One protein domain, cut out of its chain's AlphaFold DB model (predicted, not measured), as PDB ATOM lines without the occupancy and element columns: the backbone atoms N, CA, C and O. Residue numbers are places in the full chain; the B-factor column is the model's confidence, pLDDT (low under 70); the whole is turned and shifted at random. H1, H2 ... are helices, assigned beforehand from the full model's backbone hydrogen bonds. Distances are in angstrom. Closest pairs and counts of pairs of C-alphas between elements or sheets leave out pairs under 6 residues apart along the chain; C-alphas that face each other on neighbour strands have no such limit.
ATOM      1  N   TYR A   9     171.633 385.692 238.629       89.12
ATOM      2  CA  TYR A   9     172.935 385.679 239.300       89.12
ATOM      3  C   TYR A   9     174.086 385.375 238.327       89.12
ATOM      4  O   TYR A   9     175.076 386.102 238.314       89.12
ATOM      5  N   ASP A  10     173.932 384.355 237.484       91.19
ATOM      6  CA  ASP A  10     174.955 383.944 236.517       91.19
ATOM      7  C   ASP A  10     175.151 385.009 235.434       91.19
ATOM      8  O   ASP A  10     176.282 385.308 235.060       91.19
ATOM      9  N   ALA A  11     174.065 385.645 234.989       92.06
ATOM     10  CA  ALA A  11     174.120 386.752 234.040       92.06
ATOM     11  C   ALA A  11     174.926 387.944 234.590       92.06
ATOM     12  O   ALA A  11     175.768 388.496 233.886       92.06
ATOM     13  N   VAL A  12     174.721 388.312 235.862       91.25
ATOM     14  CA  VAL A  12     175.487 389.389 236.515       91.25
ATOM     15  C   VAL A  12     176.959 388.999 236.678       91.25
ATOM     16  O   VAL A  12     177.834 389.846 236.495       91.25
ATOM     17  N   MET A  13     177.261 387.735 236.993       91.25
ATOM     18  CA  MET A  13     178.647 387.258 237.093       91.25
ATOM     19  C   MET A  13     179.368 387.274 235.745       91.25
ATOM     20  O   MET A  13     180.509 387.729 235.677       91.25
ATOM     21  N   GLU A  14     178.698 386.853 234.677       93.00
ATOM     22  CA  GLU A  14     179.252 386.900 233.323       93.00
ATOM     23  C   GLU A  14     179.502 388.344 232.872       93.00
ATOM     24  O   GLU A  14     180.600 388.676 232.425       93.00
ATOM     25  N   ALA A  15     178.526 389.236 233.073       94.00
ATOM     26  CA  ALA A  15     178.681 390.658 232.770       94.00
ATOM     27  C   ALA A  15     179.834 391.292 233.567       94.00
ATOM     28  O   ALA A  15     180.617 392.068 233.022       94.00
ATOM     29  N   SER A  16     179.983 390.914 234.840       93.62
ATOM     30  CA  SER A  16     181.089 391.373 235.687       93.62
ATOM     31  C   SER A  16     182.449 390.949 235.133       93.62
ATOM     32  O   SER A  16     183.396 391.733 235.176       93.62
ATOM     33  N   ASN A  17     182.563 389.719 234.621       93.44
ATOM     34  CA  ASN A  17     183.793 389.239 233.992       93.44
ATOM     35  C   ASN A  17     184.100 390.033 232.726       93.44
ATOM     36  O   ASN A  17     185.198 390.566 232.611       93.44
ATOM     37  N   TYR A  18     183.110 390.186 231.845       95.06
ATOM     38  CA  TYR A  18     183.261 390.929 230.597       95.06
ATOM     39  C   TYR A  18     183.751 392.367 230.830       95.06
ATOM     40  O   TYR A  18     184.741 392.783 230.234       95.06
ATOM     41  N   ILE A  19     183.106 393.105 231.741       95.50
ATOM     42  CA  ILE A  19     183.464 394.502 232.042       95.50
ATOM     43  C   ILE A  19     184.880 394.599 232.624       95.50
ATOM     44  O   ILE A  19     185.639 395.500 232.273       95.50
ATOM     45  N   LEU A  20     185.257 393.683 233.521       95.06
ATOM     46  CA  LEU A  20     186.588 393.706 234.130       95.06
ATOM     47  C   LEU A  20     187.689 393.332 233.139       95.06
ATOM     48  O   LEU A  20     188.758 393.935 233.183       95.06
ATOM     49  N   ASP A  21     187.441 392.361 232.264       94.19
ATOM     50  CA  ASP A  21     188.403 391.952 231.242       94.19
ATOM     51  C   ASP A  21     188.616 393.066 230.209       94.19
ATOM     52  O   ASP A  21     189.753 393.322 229.808       94.19
ATOM     53  N   ASP A  22     187.552 393.782 229.839       95.69
ATOM     54  CA  ASP A  22     187.639 394.963 228.979       95.69
ATOM     55  C   ASP A  22     188.428 396.099 229.649       95.69
ATOM     56  O   ASP A  22     189.370 396.648 229.072       95.69
ATOM     57  N   GLN A  23     188.150 396.378 230.925       95.81
ATOM     58  CA  GLN A  23     188.871 397.412 231.666       95.81
ATOM     59  C   GLN A  23     190.365 397.091 231.822       95.81
ATOM     60  O   GLN A  23     191.202 397.988 231.694       95.81
ATOM     61  N   VAL A  24     190.720 395.822 232.065       95.50
ATOM     62  CA  VAL A  24     192.120 395.382 232.216       95.50
ATOM     63  C   VAL A  24     192.933 395.588 230.933       95.50
ATOM     64  O   VAL A  24     194.145 395.792 231.012       95.50
ATOM     65  N   ARG A  25     192.290 395.582 229.755       94.44
ATOM     66  CA  ARG A  25     192.955 395.882 228.473       94.44
ATOM     67  C   ARG A  25     193.386 397.339 228.356       94.44
ATOM     68  O   ARG A  25     194.384 397.614 227.698       94.44
ATOM     69  N   THR A  26     192.651 398.250 228.990       96.06
ATOM     70  CA  THR A  26     192.937 399.691 228.959       96.06
ATOM     71  C   THR A  26     193.877 400.096 230.090       96.06
ATOM     72  O   THR A  26     194.812 400.865 229.883       96.06
ATOM     73  N   ILE A  27     193.647 399.573 231.298       95.56
ATOM     74  CA  ILE A  27     194.445 399.874 232.488       95.56
ATOM     75  C   ILE A  27     194.809 398.562 233.167       95.56
ATOM     76  O   ILE A  27     193.934 397.785 233.540       95.56
ATOM     77  N   ALA A  28     196.100 398.334 233.401       94.75
ATOM     78  CA  ALA A  28     196.555 397.140 234.098       94.75
ATOM     79  C   ALA A  28     196.064 397.136 235.559       94.75
ATOM     80  O   ALA A  28     196.637 397.790 236.431       94.75
ATOM     81  N   ILE A  29     195.008 396.368 235.842       93.81
ATOM     82  CA  ILE A  29     194.478 396.172 237.196       93.81
ATOM     83  C   ILE A  29     194.938 394.801 237.720       93.81
ATOM     84  O   ILE A  29     194.560 393.765 237.165       93.81
ATOM     85  N   PRO A  30     195.709 394.740 238.821       96.44
ATOM     86  CA  PRO A  30     196.105 393.472 239.427       96.44
ATOM     87  C   PRO A  30     194.910 392.594 239.830       96.44
ATOM     88  O   PRO A  30     193.915 393.083 240.371       96.44
ATOM     89  N   ARG A  31     195.047 391.267 239.683       94.00
ATOM     90  CA  ARG A  31     193.963 390.287 239.931       94.00
ATOM     91  C   ARG A  31     193.315 390.385 241.317       94.00
ATOM     92  O   ARG A  31     192.119 390.153 241.448       94.00
ATOM     93  N   ARG A  32     194.073 390.756 242.353       95.50
ATOM     94  CA  ARG A  32     193.536 390.962 243.714       95.50
ATOM     95  C   ARG A  32     192.463 392.061 243.768       95.50
ATOM     96  O   ARG A  32     191.509 391.956 244.536       95.50
ATOM     97  N   HIS A  33     192.606 393.102 242.948       95.06
ATOM     98  CA  HIS A  33     191.667 394.219 242.910       95.06
ATOM     99  C   HIS A  33     190.416 393.833 242.126       95.06
ATOM    100  O   HIS A  33     189.318 394.026 242.633       95.06
ATOM    101  N   THR A  34     190.557 393.181 240.967       95.44
ATOM    102  CA  THR A  34     189.393 392.681 240.212       95.44
ATOM    103  C   THR A  34     188.609 391.618 240.987       95.44
ATOM    104  O   THR A  34     187.383 391.575 240.907       95.44
ATOM    105  N   ALA A  35     189.285 390.789 241.790       94.12
ATOM    106  CA  ALA A  35     188.631 389.878 242.729       94.12
ATOM    107  C   ALA A  35     187.832 390.641 243.800       94.12
ATOM    108  O   ALA A  35     186.655 390.357 243.997       94.12
ATOM    109  N   THR A  36     188.434 391.665 244.418       95.12
ATOM    110  CA  THR A  36     187.754 392.503 245.423       95.12
ATOM    111  C   THR A  36     186.531 393.220 244.836       95.12
ATOM    112  O   THR A  36     185.484 393.269 245.475       95.12
ATOM    113  N   ILE A  37     186.629 393.738 243.608       95.44
ATOM    114  CA  ILE A  37     185.512 394.396 242.915       95.44
ATOM    115  C   ILE A  37     184.351 393.413 242.704       95.44
ATOM    116  O   ILE A  37     183.212 393.725 243.048       95.44
ATOM    117  N   ARG A  38     184.638 392.193 242.223       94.69
ATOM    118  CA  ARG A  38     183.620 391.138 242.075       94.69
ATOM    119  C   ARG A  38     182.941 390.797 243.398       94.69
ATOM    120  O   ARG A  38     181.722 390.663 243.426       94.69
ATOM    121  N   GLU A  39     183.693 390.684 244.489       94.19
ATOM    122  CA  GLU A  39     183.121 390.431 245.818       94.19
ATOM    123  C   GLU A  39     182.157 391.549 246.250       94.19
ATOM    124  O   GLU A  39     181.061 391.263 246.734       94.19
ATOM    125  N   ILE A  40     182.524 392.815 246.024       95.88
ATOM    126  CA  ILE A  40     181.679 393.980 246.337       95.88
ATOM    127  C   ILE A  40     180.390 393.964 245.503       95.88
ATOM    128  O   ILE A  40     179.302 394.155 246.051       95.88
ATOM    129  N   TRP A  41     180.473 393.679 244.201       94.81
ATOM    130  CA  TRP A  41     179.292 393.564 243.338       94.81
ATOM    131  C   TRP A  41     178.397 392.383 243.727       94.81
ATOM    132  O   TRP A  41     177.176 392.518 243.783       94.81
ATOM    133  N   GLN A  42     178.976 391.241 244.099       93.62
ATOM    134  CA  GLN A  42     178.208 390.102 244.608       93.62
ATOM    135  C   GLN A  42     177.468 390.429 245.908       93.62
ATOM    136  O   GLN A  42     176.361 389.926 246.124       93.62
ATOM    137  N   LEU A  43     178.041 391.267 246.779       94.88
ATOM    138  CA  LEU A  43     177.347 391.724 247.982       94.88
ATOM    139  C   LEU A  43     176.072 392.498 247.641       94.88
ATOM    140  O   LEU A  43     175.076 392.300 248.331       94.88
ATOM    141  N   GLN A  44     176.038 393.266 246.548       95.12
ATOM    142  CA  GLN A  44     174.827 393.990 246.126       95.12
ATOM    143  C   GLN A  44     173.645 393.057 245.849       95.12
ATOM    144  O   GLN A  44     172.512 393.376 246.187       95.12
ATOM    145  N   MET A  45     173.904 391.852 245.337       93.25
ATOM    146  CA  MET A  45     172.867 390.834 245.121       93.25
ATOM    147  C   MET A  45     172.414 390.149 246.419       93.25
ATOM    148  O   MET A  45     171.359 389.512 246.475       93.25
ATOM    149  N   ARG A  46     173.225 390.241 247.478       93.44
ATOM    150  CA  ARG A  46     172.986 389.586 248.771       93.44
ATOM    151  C   ARG A  46     172.367 390.525 249.804       93.44
ATOM    152  O   ARG A  46     171.565 390.052 250.604       93.44
ATOM    153  N   LEU A  47     172.698 391.815 249.778       94.12
ATOM    154  CA  LEU A  47     172.211 392.836 250.715       94.12
ATOM    155  C   LEU A  47     170.672 392.956 250.773       94.12
ATOM    156  O   LEU A  47     170.156 393.119 251.879       94.12
ATOM    157  N   PRO A  48     169.909 392.779 249.674       93.00
ATOM    158  CA  PRO A  48     168.445 392.735 249.736       93.00
ATOM    159  C   PRO A  48     167.895 391.535 250.525       93.00
ATOM    160  O   PRO A  48     166.772 391.559 251.021       93.00
ATOM    161  N   ARG A  49     168.674 390.454 250.675       91.19
ATOM    162  CA  ARG A  49     168.261 389.215 251.358       91.19
ATOM    163  C   ARG A  49     168.597 389.262 252.848       91.19
ATOM    164  O   ARG A  49     169.452 388.520 253.335       91.19
ATOM    165  N   ARG A  50     167.871 390.110 253.572       90.94
ATOM    166  CA  ARG A  50     168.121 390.464 254.984       90.94
ATOM    167  C   ARG A  50     167.323 389.671 256.036       90.94
ATOM    168  O   ARG A  50     167.557 389.845 257.224       90.94
ATOM    169  N   ASN A  51     166.450 388.746 255.636       86.75
ATOM    170  CA  ASN A  51     165.616 387.960 256.559       86.75
ATOM    171  C   ASN A  51     166.405 387.004 257.474       86.75
ATOM    172  O   ASN A  51     167.384 386.364 257.051       86.75
ATOM    173  N   GLY A  52     165.903 386.818 258.697       85.75
ATOM    174  CA  GLY A  52     166.477 385.953 259.725       85.75
ATOM    175  C   GLY A  52     167.957 386.239 260.023       85.75
ATOM    176  O   GLY A  52     168.429 387.370 260.022       85.75
ATOM    177  N   LYS A  53     168.747 385.176 260.226       88.19
ATOM    178  CA  LYS A  53     170.185 385.278 260.565       88.19
ATOM    179  C   LYS A  53     171.081 385.749 259.407       88.19
ATOM    180  O   LYS A  53     172.299 385.809 259.568       88.19
ATOM    181  N   ARG A  54     170.526 386.010 258.215       90.62
ATOM    182  CA  ARG A  54     171.328 386.370 257.032       90.62
ATOM    183  C   ARG A  54     171.948 387.752 257.176       90.62
ATOM    184  O   ARG A  54     173.115 387.896 256.827       90.62
ATOM    185  N   ALA A  55     171.211 388.715 257.734       92.12
ATOM    186  CA  ALA A  55     171.720 390.066 257.926       92.12
ATOM    187  C   ALA A  55     172.962 390.087 258.833       92.12
ATOM    188  O   ALA A  55     173.983 390.664 258.469       92.12
ATOM    189  N   SER A  56     172.925 389.356 259.953       92.06
ATOM    190  CA  SER A  56     174.072 389.230 260.865       92.06
ATOM    191  C   SER A  56     175.289 388.590 260.194       92.06
ATOM    192  O   SER A  56     176.385 389.125 260.292       92.06
ATOM    193  N   ARG A  57     175.099 387.503 259.434       93.50
ATOM    194  CA  ARG A  57     176.205 386.855 258.701       93.50
ATOM    195  C   ARG A  57     176.814 387.743 257.622       93.50
ATOM    196  O   ARG A  57     177.987 387.593 257.312       93.50
ATOM    197  N   LEU A  58     176.018 388.610 256.995       94.31
ATOM    198  CA  LEU A  58     176.532 389.549 255.999       94.31
ATOM    199  C   LEU A  58     177.426 390.607 256.649       94.31
ATOM    200  O   LEU A  58     178.463 390.913 256.074       94.31
ATOM    201  N   MET A  59     177.075 391.094 257.845       93.62
ATOM    202  CA  MET A  59     177.918 392.033 258.601       93.62
ATOM    203  C   MET A  59     179.273 391.446 259.011       93.62
ATOM    204  O   MET A  59     180.239 392.187 259.148       93.62
ATOM    205  N   GLU A  60     179.354 390.131 259.217       93.62
ATOM    206  CA  GLU A  60     180.596 389.440 259.595       93.62
ATOM    207  C   GLU A  60     181.598 389.319 258.431       93.62
ATOM    208  O   GLU A  60     182.755 388.955 258.638       93.62
ATOM    209  N   LEU A  61     181.185 389.607 257.191       94.44
ATOM    210  CA  LEU A  61     182.071 389.521 256.032       94.44
ATOM    211  C   LEU A  61     183.086 390.668 256.028       94.44
ATOM    212  O   LEU A  61     182.723 391.834 256.137       94.44
ATOM    213  N   ASN A  62     184.354 390.349 255.753       92.56
ATOM    214  CA  ASN A  62     185.446 391.333 255.677       92.56
ATOM    215  C   ASN A  62     185.155 392.488 254.691       92.56
ATOM    216  O   ASN A  62     185.539 393.631 254.909       92.56
ATOM    217  N   LYS A  63     184.437 392.205 253.597       94.25
ATOM    218  CA  LYS A  63     184.092 393.201 252.567       94.25
ATOM    219  C   LYS A  63     182.751 393.896 252.789       94.25
ATOM    220  O   LYS A  63     182.326 394.655 251.923       94.25
ATOM    221  N   PHE A  64     182.091 393.665 253.925       95.38
ATOM    222  CA  PHE A  64     180.794 394.271 254.210       95.38
ATOM    223  C   PHE A  64     180.851 395.797 254.154       95.38
ATOM    224  O   PHE A  64     179.998 396.383 253.503       95.38
ATOM    225  N   ARG A  65     181.876 396.431 254.748       95.81
ATOM    226  CA  ARG A  65     181.990 397.899 254.746       95.81
ATOM    227  C   ARG A  65     182.035 398.464 253.327       95.81
ATOM    228  O   ARG A  65     181.192 399.277 252.990       95.81
ATOM    229  N   ALA A  66     182.911 397.935 252.473       97.12
ATOM    230  CA  ALA A  66     182.992 398.357 251.073       97.12
ATOM    231  C   ALA A  66     181.695 398.069 250.287       97.12
ATOM    232  O   ALA A  66     181.293 398.850 249.430       97.12
ATOM    233  N   GLY A  67     181.018 396.954 250.582       96.94
ATOM    234  CA  GLY A  67     179.707 396.644 250.007       96.94
ATOM    235  C   GLY A  67     178.605 397.607 250.459       96.94
ATOM    236  O   GLY A  67     177.749 397.967 249.654       96.94
ATOM    237  N   PHE A  68     178.630 398.025 251.723       97.19
ATOM    238  CA  PHE A  68     177.708 399.007 252.279       97.19
ATOM    239  C   PHE A  68     177.974 400.403 251.712       97.19
ATOM    240  O   PHE A  68     177.032 401.022 251.243       97.19
ATOM    241  N   ASP A  69     179.232 400.847 251.663       97.12
ATOM    242  CA  ASP A  69     179.610 402.145 251.084       97.12
ATOM    243  C   ASP A  69     179.137 402.249 249.629       97.12
ATOM    244  O   ASP A  69     178.572 403.254 249.202       97.12
ATOM    245  N   PHE A  70     179.302 401.167 248.859       97.25
ATOM    246  CA  PHE A  70     178.790 401.122 247.496       97.25
ATOM    247  C   PHE A  70     177.257 401.161 247.437       97.25
ATOM    248  O   PHE A  70     176.699 401.825 246.569       97.25
ATOM    249  N   LEU A  71     176.568 400.479 248.357       97.38
ATOM    250  CA  LEU A  71     175.107 400.532 248.451       97.38
ATOM    251  C   LEU A  71     174.608 401.933 248.837       97.38
ATOM    252  O   LEU A  71     173.589 402.362 248.314       97.38
ATOM    253  N   GLU A  72     175.305 402.631 249.732       97.12
ATOM    254  CA  GLU A  72     174.977 403.990 250.168       97.12
ATOM    255  C   GLU A  72     175.053 404.968 248.994       97.12
ATOM    256  O   GLU A  72     174.046 405.593 248.666       97.12
ATOM    257  N   MET A  73     176.172 404.974 248.259       97.62
ATOM    258  CA  MET A  73     176.311 405.776 247.035       97.62
ATOM    259  C   MET A  73     175.243 405.429 245.989       97.62
ATOM    260  O   MET A  73     174.667 406.313 245.357       97.62
ATOM    261  N   ARG A  74     174.941 404.137 245.801       96.81
ATOM    262  CA  ARG A  74     173.860 403.713 244.897       96.81
ATOM    263  C   ARG A  74     172.494 404.189 245.374       96.81
ATOM    264  O   ARG A  74     171.677 404.552 244.543       96.81
ATOM    265  N   GLY A  75     172.241 404.194 246.678       97.12
ATOM    266  CA  GLY A  75     170.998 404.687 247.261       97.12
ATOM    267  C   GLY A  75     170.789 406.175 246.998       97.12
ATOM    268  O   GLY A  75     169.685 406.564 246.636       97.12
ATOM    269  N   GLU A  76     171.846 406.979 247.102       96.31
ATOM    270  CA  GLU A  76     171.803 408.416 246.798       96.31
ATOM    271  C   GLU A  76     171.518 408.701 245.316       96.31
ATOM    272  O   GLU A  76     170.813 409.655 244.999       96.31
ATOM    273  N   ILE A  77     172.045 407.871 244.408       96.75
ATOM    274  CA  ILE A  77     171.925 408.076 242.955       96.75
ATOM    275  C   ILE A  77     170.639 407.455 242.384       96.75
ATOM    276  O   ILE A  77     169.956 408.083 241.579       96.75
ATOM    277  N   GLU A  78     170.325 406.209 242.748       95.38
ATOM    278  CA  GLU A  78     169.179 405.456 242.213       95.38
ATOM    279  C   GLU A  78     167.861 405.819 242.916       95.38
ATOM    280  O   GLU A  78     166.795 405.750 242.302       95.38
ATOM    281  N   GLY A  79     167.922 406.193 244.199       93.88
ATOM    282  CA  GLY A  79     166.747 406.463 245.023       93.88
ATOM    283  C   GLY A  79     165.877 405.226 245.305       93.88
ATOM    284  O   GLY A  79     166.280 404.070 245.132       93.88
ATOM    285  N   GLY A  80     164.652 405.475 245.775       94.62
ATOM    286  CA  GLY A  80     163.598 404.464 245.909       94.62
ATOM    287  C   GLY A  80     163.952 403.305 246.847       94.62
ATOM    288  O   GLY A  80     164.393 403.504 247.978       94.62
ATOM    289  N   GLU A  81     163.749 402.071 246.380       94.00
ATOM    290  CA  GLU A  81     164.018 400.853 247.162       94.00
ATOM    291  C   GLU A  81     165.496 400.718 247.563       94.00
ATOM    292  O   GLU A  81     165.796 400.248 248.664       94.00
ATOM    293  N   THR A  82     166.431 401.152 246.708       94.81
ATOM    294  CA  THR A  82     167.872 401.096 247.003       94.81
ATOM    295  C   THR A  82     168.222 402.036 248.158       94.81
ATOM    296  O   THR A  82     168.949 401.645 249.073       94.81
ATOM    297  N   GLU A  83     167.648 403.240 248.177       96.25
ATOM    298  CA  GLU A  83     167.825 404.209 249.265       96.25
ATOM    299  C   GLU A  83     167.242 403.693 250.592       96.25
ATOM    300  O   GLU A  83     167.896 403.747 251.638       96.25
ATOM    301  N   LEU A  84     166.029 403.128 250.563       95.94
ATOM    302  CA  LEU A  84     165.399 402.521 251.741       95.94
ATOM    303  C   LEU A  84     166.218 401.339 252.279       95.94
ATOM    304  O   LEU A  84     166.358 401.164 253.495       95.94
ATOM    305  N   LEU A  85     166.789 400.534 251.381       96.00
ATOM    306  CA  LEU A  85     167.678 399.436 251.741       96.00
ATOM    307  C   LEU A  85     168.961 399.952 252.404       96.00
ATOM    308  O   LEU A  85     169.349 399.414 253.446       96.00
ATOM    309  N   ALA A  86     169.588 400.992 251.848       97.00
ATOM    310  CA  ALA A  86     170.779 401.625 252.412       97.00
ATOM    311  C   ALA A  86     170.510 402.177 253.821       97.00
ATOM    312  O   ALA A  86     171.224 401.833 254.767       97.00
ATOM    313  N   LYS A  87     169.417 402.934 254.001       96.56
ATOM    314  CA  LYS A  87     168.994 403.466 255.311       96.56
ATOM    315  C   LYS A  87     168.785 402.358 256.338       96.56
ATOM    316  O   LYS A  87     169.286 402.453 257.456       96.56
ATOM    317  N   TRP A  88     168.112 401.272 255.955       96.31
ATOM    318  CA  TRP A  88     167.906 400.131 256.847       96.31
ATOM    319  C   TRP A  88     169.227 399.495 257.284       96.31
ATOM    320  O   TRP A  88     169.406 399.216 258.469       96.31
ATOM    321  N   TRP A  89     170.164 399.282 256.353       96.62
ATOM    322  CA  TRP A  89     171.481 398.731 256.680       96.62
ATOM    323  C   TRP A  89     172.287 399.671 257.576       96.62
ATOM    324  O   TRP A  89     172.957 399.195 258.495       96.62
ATOM    325  N   ASN A  90     172.155 400.984 257.376       96.62
ATOM    326  CA  ASN A  90     172.786 401.983 258.226       96.62
ATOM    327  C   ASN A  90     172.248 401.933 259.667       96.62
ATOM    328  O   ASN A  90     173.011 401.925 260.633       96.62
ATOM    329  N   THR A  91     170.932 401.819 259.841       96.06
ATOM    330  CA  THR A  91     170.345 401.629 261.172       96.06
ATOM    331  C   THR A  91     170.759 400.282 261.769       96.06
ATOM    332  O   THR A  91     171.149 400.218 262.932       96.06
ATOM    333  N   PHE A  92     170.741 399.203 260.983       95.12
ATOM    334  CA  PHE A  92     171.034 397.849 261.455       95.12
ATOM    335  C   PHE A  92     172.476 397.698 261.956       95.12
ATOM    336  O   PHE A  92     172.701 397.092 263.008       95.12
ATOM    337  N   GLN A  93     173.460 398.271 261.251       94.31
ATOM    338  CA  GLN A  93     174.862 398.191 261.673       94.31
ATOM    339  C   GLN A  93     175.125 398.953 262.979       94.31
ATOM    340  O   GLN A  93     175.886 398.470 263.816       94.31
ATOM    341  N   ASN A  94     174.436 400.075 263.198       94.69
ATOM    342  CA  ASN A  94     174.579 400.902 264.399       94.69
ATOM    343  C   ASN A  94     173.687 400.435 265.565       94.69
ATOM    344  O   ASN A  94     173.912 400.797 266.718       94.69
ATOM    345  N   ALA A  95     172.684 399.602 265.286       94.00
ATOM    346  CA  ALA A  95     171.757 399.082 266.279       94.00
ATOM    347  C   ALA A  95     172.404 398.059 267.233       94.00
ATOM    348  O   ALA A  95     173.208 397.212 266.838       94.00
ATOM    349  N   GLY A  96     171.973 398.076 268.499       92.94
ATOM    350  CA  GLY A  96     172.290 397.029 269.475       92.94
ATOM    351  C   GLY A  96     171.573 395.703 269.178       92.94
ATOM    352  O   GLY A  96     170.642 395.646 268.374       92.94
ATOM    353  N   ARG A  97     171.968 394.616 269.861       90.31
ATOM    354  CA  ARG A  97     171.442 393.252 269.606       90.31
ATOM    355  C   ARG A  97     169.912 393.158 269.627       90.31
ATOM    356  O   ARG A  97     169.340 392.554 268.723       90.31
ATOM    357  N   ASN A  98     169.261 393.768 270.617       92.38
ATOM    358  CA  ASN A  98     167.800 393.712 270.759       92.38
ATOM    359  C   ASN A  98     167.097 394.408 269.585       92.38
ATOM    360  O   ASN A  98     166.172 393.853 268.997       92.38
ATOM    361  N   MET A  99     167.594 395.584 269.196       92.62
ATOM    362  CA  MET A  99     167.056 396.356 268.076       92.62
ATOM    363  C   MET A  99     167.289 395.643 266.738       92.62
ATOM    364  O   MET A  99     166.366 395.531 265.939       92.62
ATOM    365  N   ARG A 100     168.473 395.054 266.520       92.94
ATOM    366  CA  ARG A 100     168.745 394.225 265.332       92.94
ATOM    367  C   ARG A 100     167.758 393.064 265.203       92.94
ATOM    368  O   ARG A 100     167.271 392.798 264.108       92.94
ATOM    369  N   GLN A 101     167.445 392.384 266.309       91.44
ATOM    370  CA  GLN A 101     166.475 391.291 266.291       91.44
ATOM    371  C   GLN A 101     165.064 391.793 265.956       91.44
ATOM    372  O   GLN A 101     164.385 391.169 265.145       91.44
ATOM    373  N   ALA A 102     164.645 392.927 266.526       92.00
ATOM    374  CA  ALA A 102     163.358 393.545 266.211       92.00
ATOM    375  C   ALA A 102     163.256 393.932 264.724       92.00
ATOM    376  O   ALA A 102     162.284 393.567 264.072       92.00
ATOM    377  N   MET A 103     164.294 394.567 264.166       92.81
ATOM    378  CA  MET A 103     164.350 394.956 262.749       92.81
ATOM    379  C   MET A 103     164.254 393.763 261.793       92.81
ATOM    380  O   MET A 103     163.651 393.866 260.731       92.81
ATOM    381  N   VAL A 104     164.867 392.628 262.140       91.81
ATOM    382  CA  VAL A 104     164.782 391.406 261.327       91.81
ATOM    383  C   VAL A 104     163.403 390.760 261.442       91.81
ATOM    384  O   VAL A 104     162.864 390.311 260.433       91.81
ATOM    385  N   ASN A 105     162.824 390.728 262.645       89.38
ATOM    386  CA  ASN A 105     161.487 390.176 262.865       89.38
ATOM    387  C   ASN A 105     160.413 390.982 262.117       89.38
ATOM    388  O   ASN A 105     159.482 390.396 261.574       89.38
ATOM    389  N   ASP A 106     160.558 392.306 262.053       89.81
ATOM    390  CA  ASP A 106     159.661 393.193 261.305       89.81
ATOM    391  C   ASP A 106     159.600 392.826 259.810       89.81
ATOM    392  O   ASP A 106     158.525 392.690 259.229       89.81
ATOM    393  N   LEU A 107     160.753 392.510 259.209       87.19
ATOM    394  CA  LEU A 107     160.839 392.053 257.817       87.19
ATOM    395  C   LEU A 107     160.175 390.694 257.573       87.19
ATOM    396  O   LEU A 107     159.661 390.448 256.482       87.19
ATOM    397  N   ASP A 108     160.228 389.797 258.558       77.69
ATOM    398  CA  ASP A 108     159.595 388.481 258.467       77.69
ATOM    399  C   ASP A 108     158.067 388.584 258.622       77.69
ATOM    400  O   ASP A 108     157.348 387.817 257.985       77.69
ATOM    401  N   ASN A 109     157.572 389.560 259.389       74.31
ATOM    402  CA  ASN A 109     156.140 389.844 259.533       74.31
ATOM    403  C   ASN A 109     155.553 390.582 258.318       74.31
ATOM    404  O   ASN A 109     154.391 390.367 257.973       74.31
ATOM    405  N   ALA A 110     156.347 391.425 257.651       66.62
ATOM    406  CA  ALA A 110     155.947 392.123 256.428       66.62
ATOM    407  C   ALA A 110     155.853 391.195 255.200       66.62
ATOM    408  O   ALA A 110     155.165 391.512 254.228       66.62
ATOM    409  N   ALA A 111     156.525 390.037 255.220       58.88
ATOM    410  CA  ALA A 111     156.396 389.031 254.174       58.88
ATOM    411  C   ALA A 111     155.132 388.181 254.424       58.88
ATOM    412  O   ALA A 111     155.069 387.485 255.438       58.88
TER     413      ALA A 111
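AT A GLANCE: This is residues 9 to 111 of the 137 residues of the protein "Poly(A) polymerase" of Vibrio ponticus (UniProt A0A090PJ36). H1, the longest helix, folds back along H2 at one end of an elongated model; the last part of H2 meets the hairpin H4-H5 in the middle, and H6 makes the other end, with short H3 nearby. The printed part has 103 residues, six helices H1 to H6 and no named strand: all helix, only just loose, close to compact, radius of gyration of the C-alphas 15.5 A, spans 49 by 26 by 24 A.

HOW THE PARTS SIT: H1, residues 9 to 26, and H2, residues 31 to 46, form a hairpin that only just touches, with 3 pairs of C-alphas within 8 A, closest Leu 20 and Thr 34, 6.8 A. With residues 40 to 44 alone, H2 touches H4, residues 64 to 78, at a steep tilt of 64 degrees; the closest C-alphas, Ile 40 and Gly 67, are 4.9 A apart. H4 and H5, residues 80 to 94, form a hairpin, closest C-alphas Gly 75 and Glu 83, 3.8 A. H5 and H6, residues 97 to 110, form a hairpin that only just touches, with 3 such pairs, closest Phe 92 and Arg 100, 5.8 A. H3, residues 54 to 59, is close but not clearly touching H4, H5 and H6. O i to N i+4 pairs are within hydrogen-bond range throughout H3, H4 and H5, and in 13 of 14 in H1, 11 of 12 in H2 and 9 of 10 in H6.

IN THESE COORDINATES: H1 runs 26.5 A from C-alpha 9 at (172.935, 385.679, 239.300); H6 ends at C-alpha 110, (155.947, 392.123, 256.428).

THE WHOLE: The farthest C-alphas, Arg 25 and Asn 98, are 49.3 A apart. The printed part has no cut and no long link; residues 110 to 111 are under pLDDT 70.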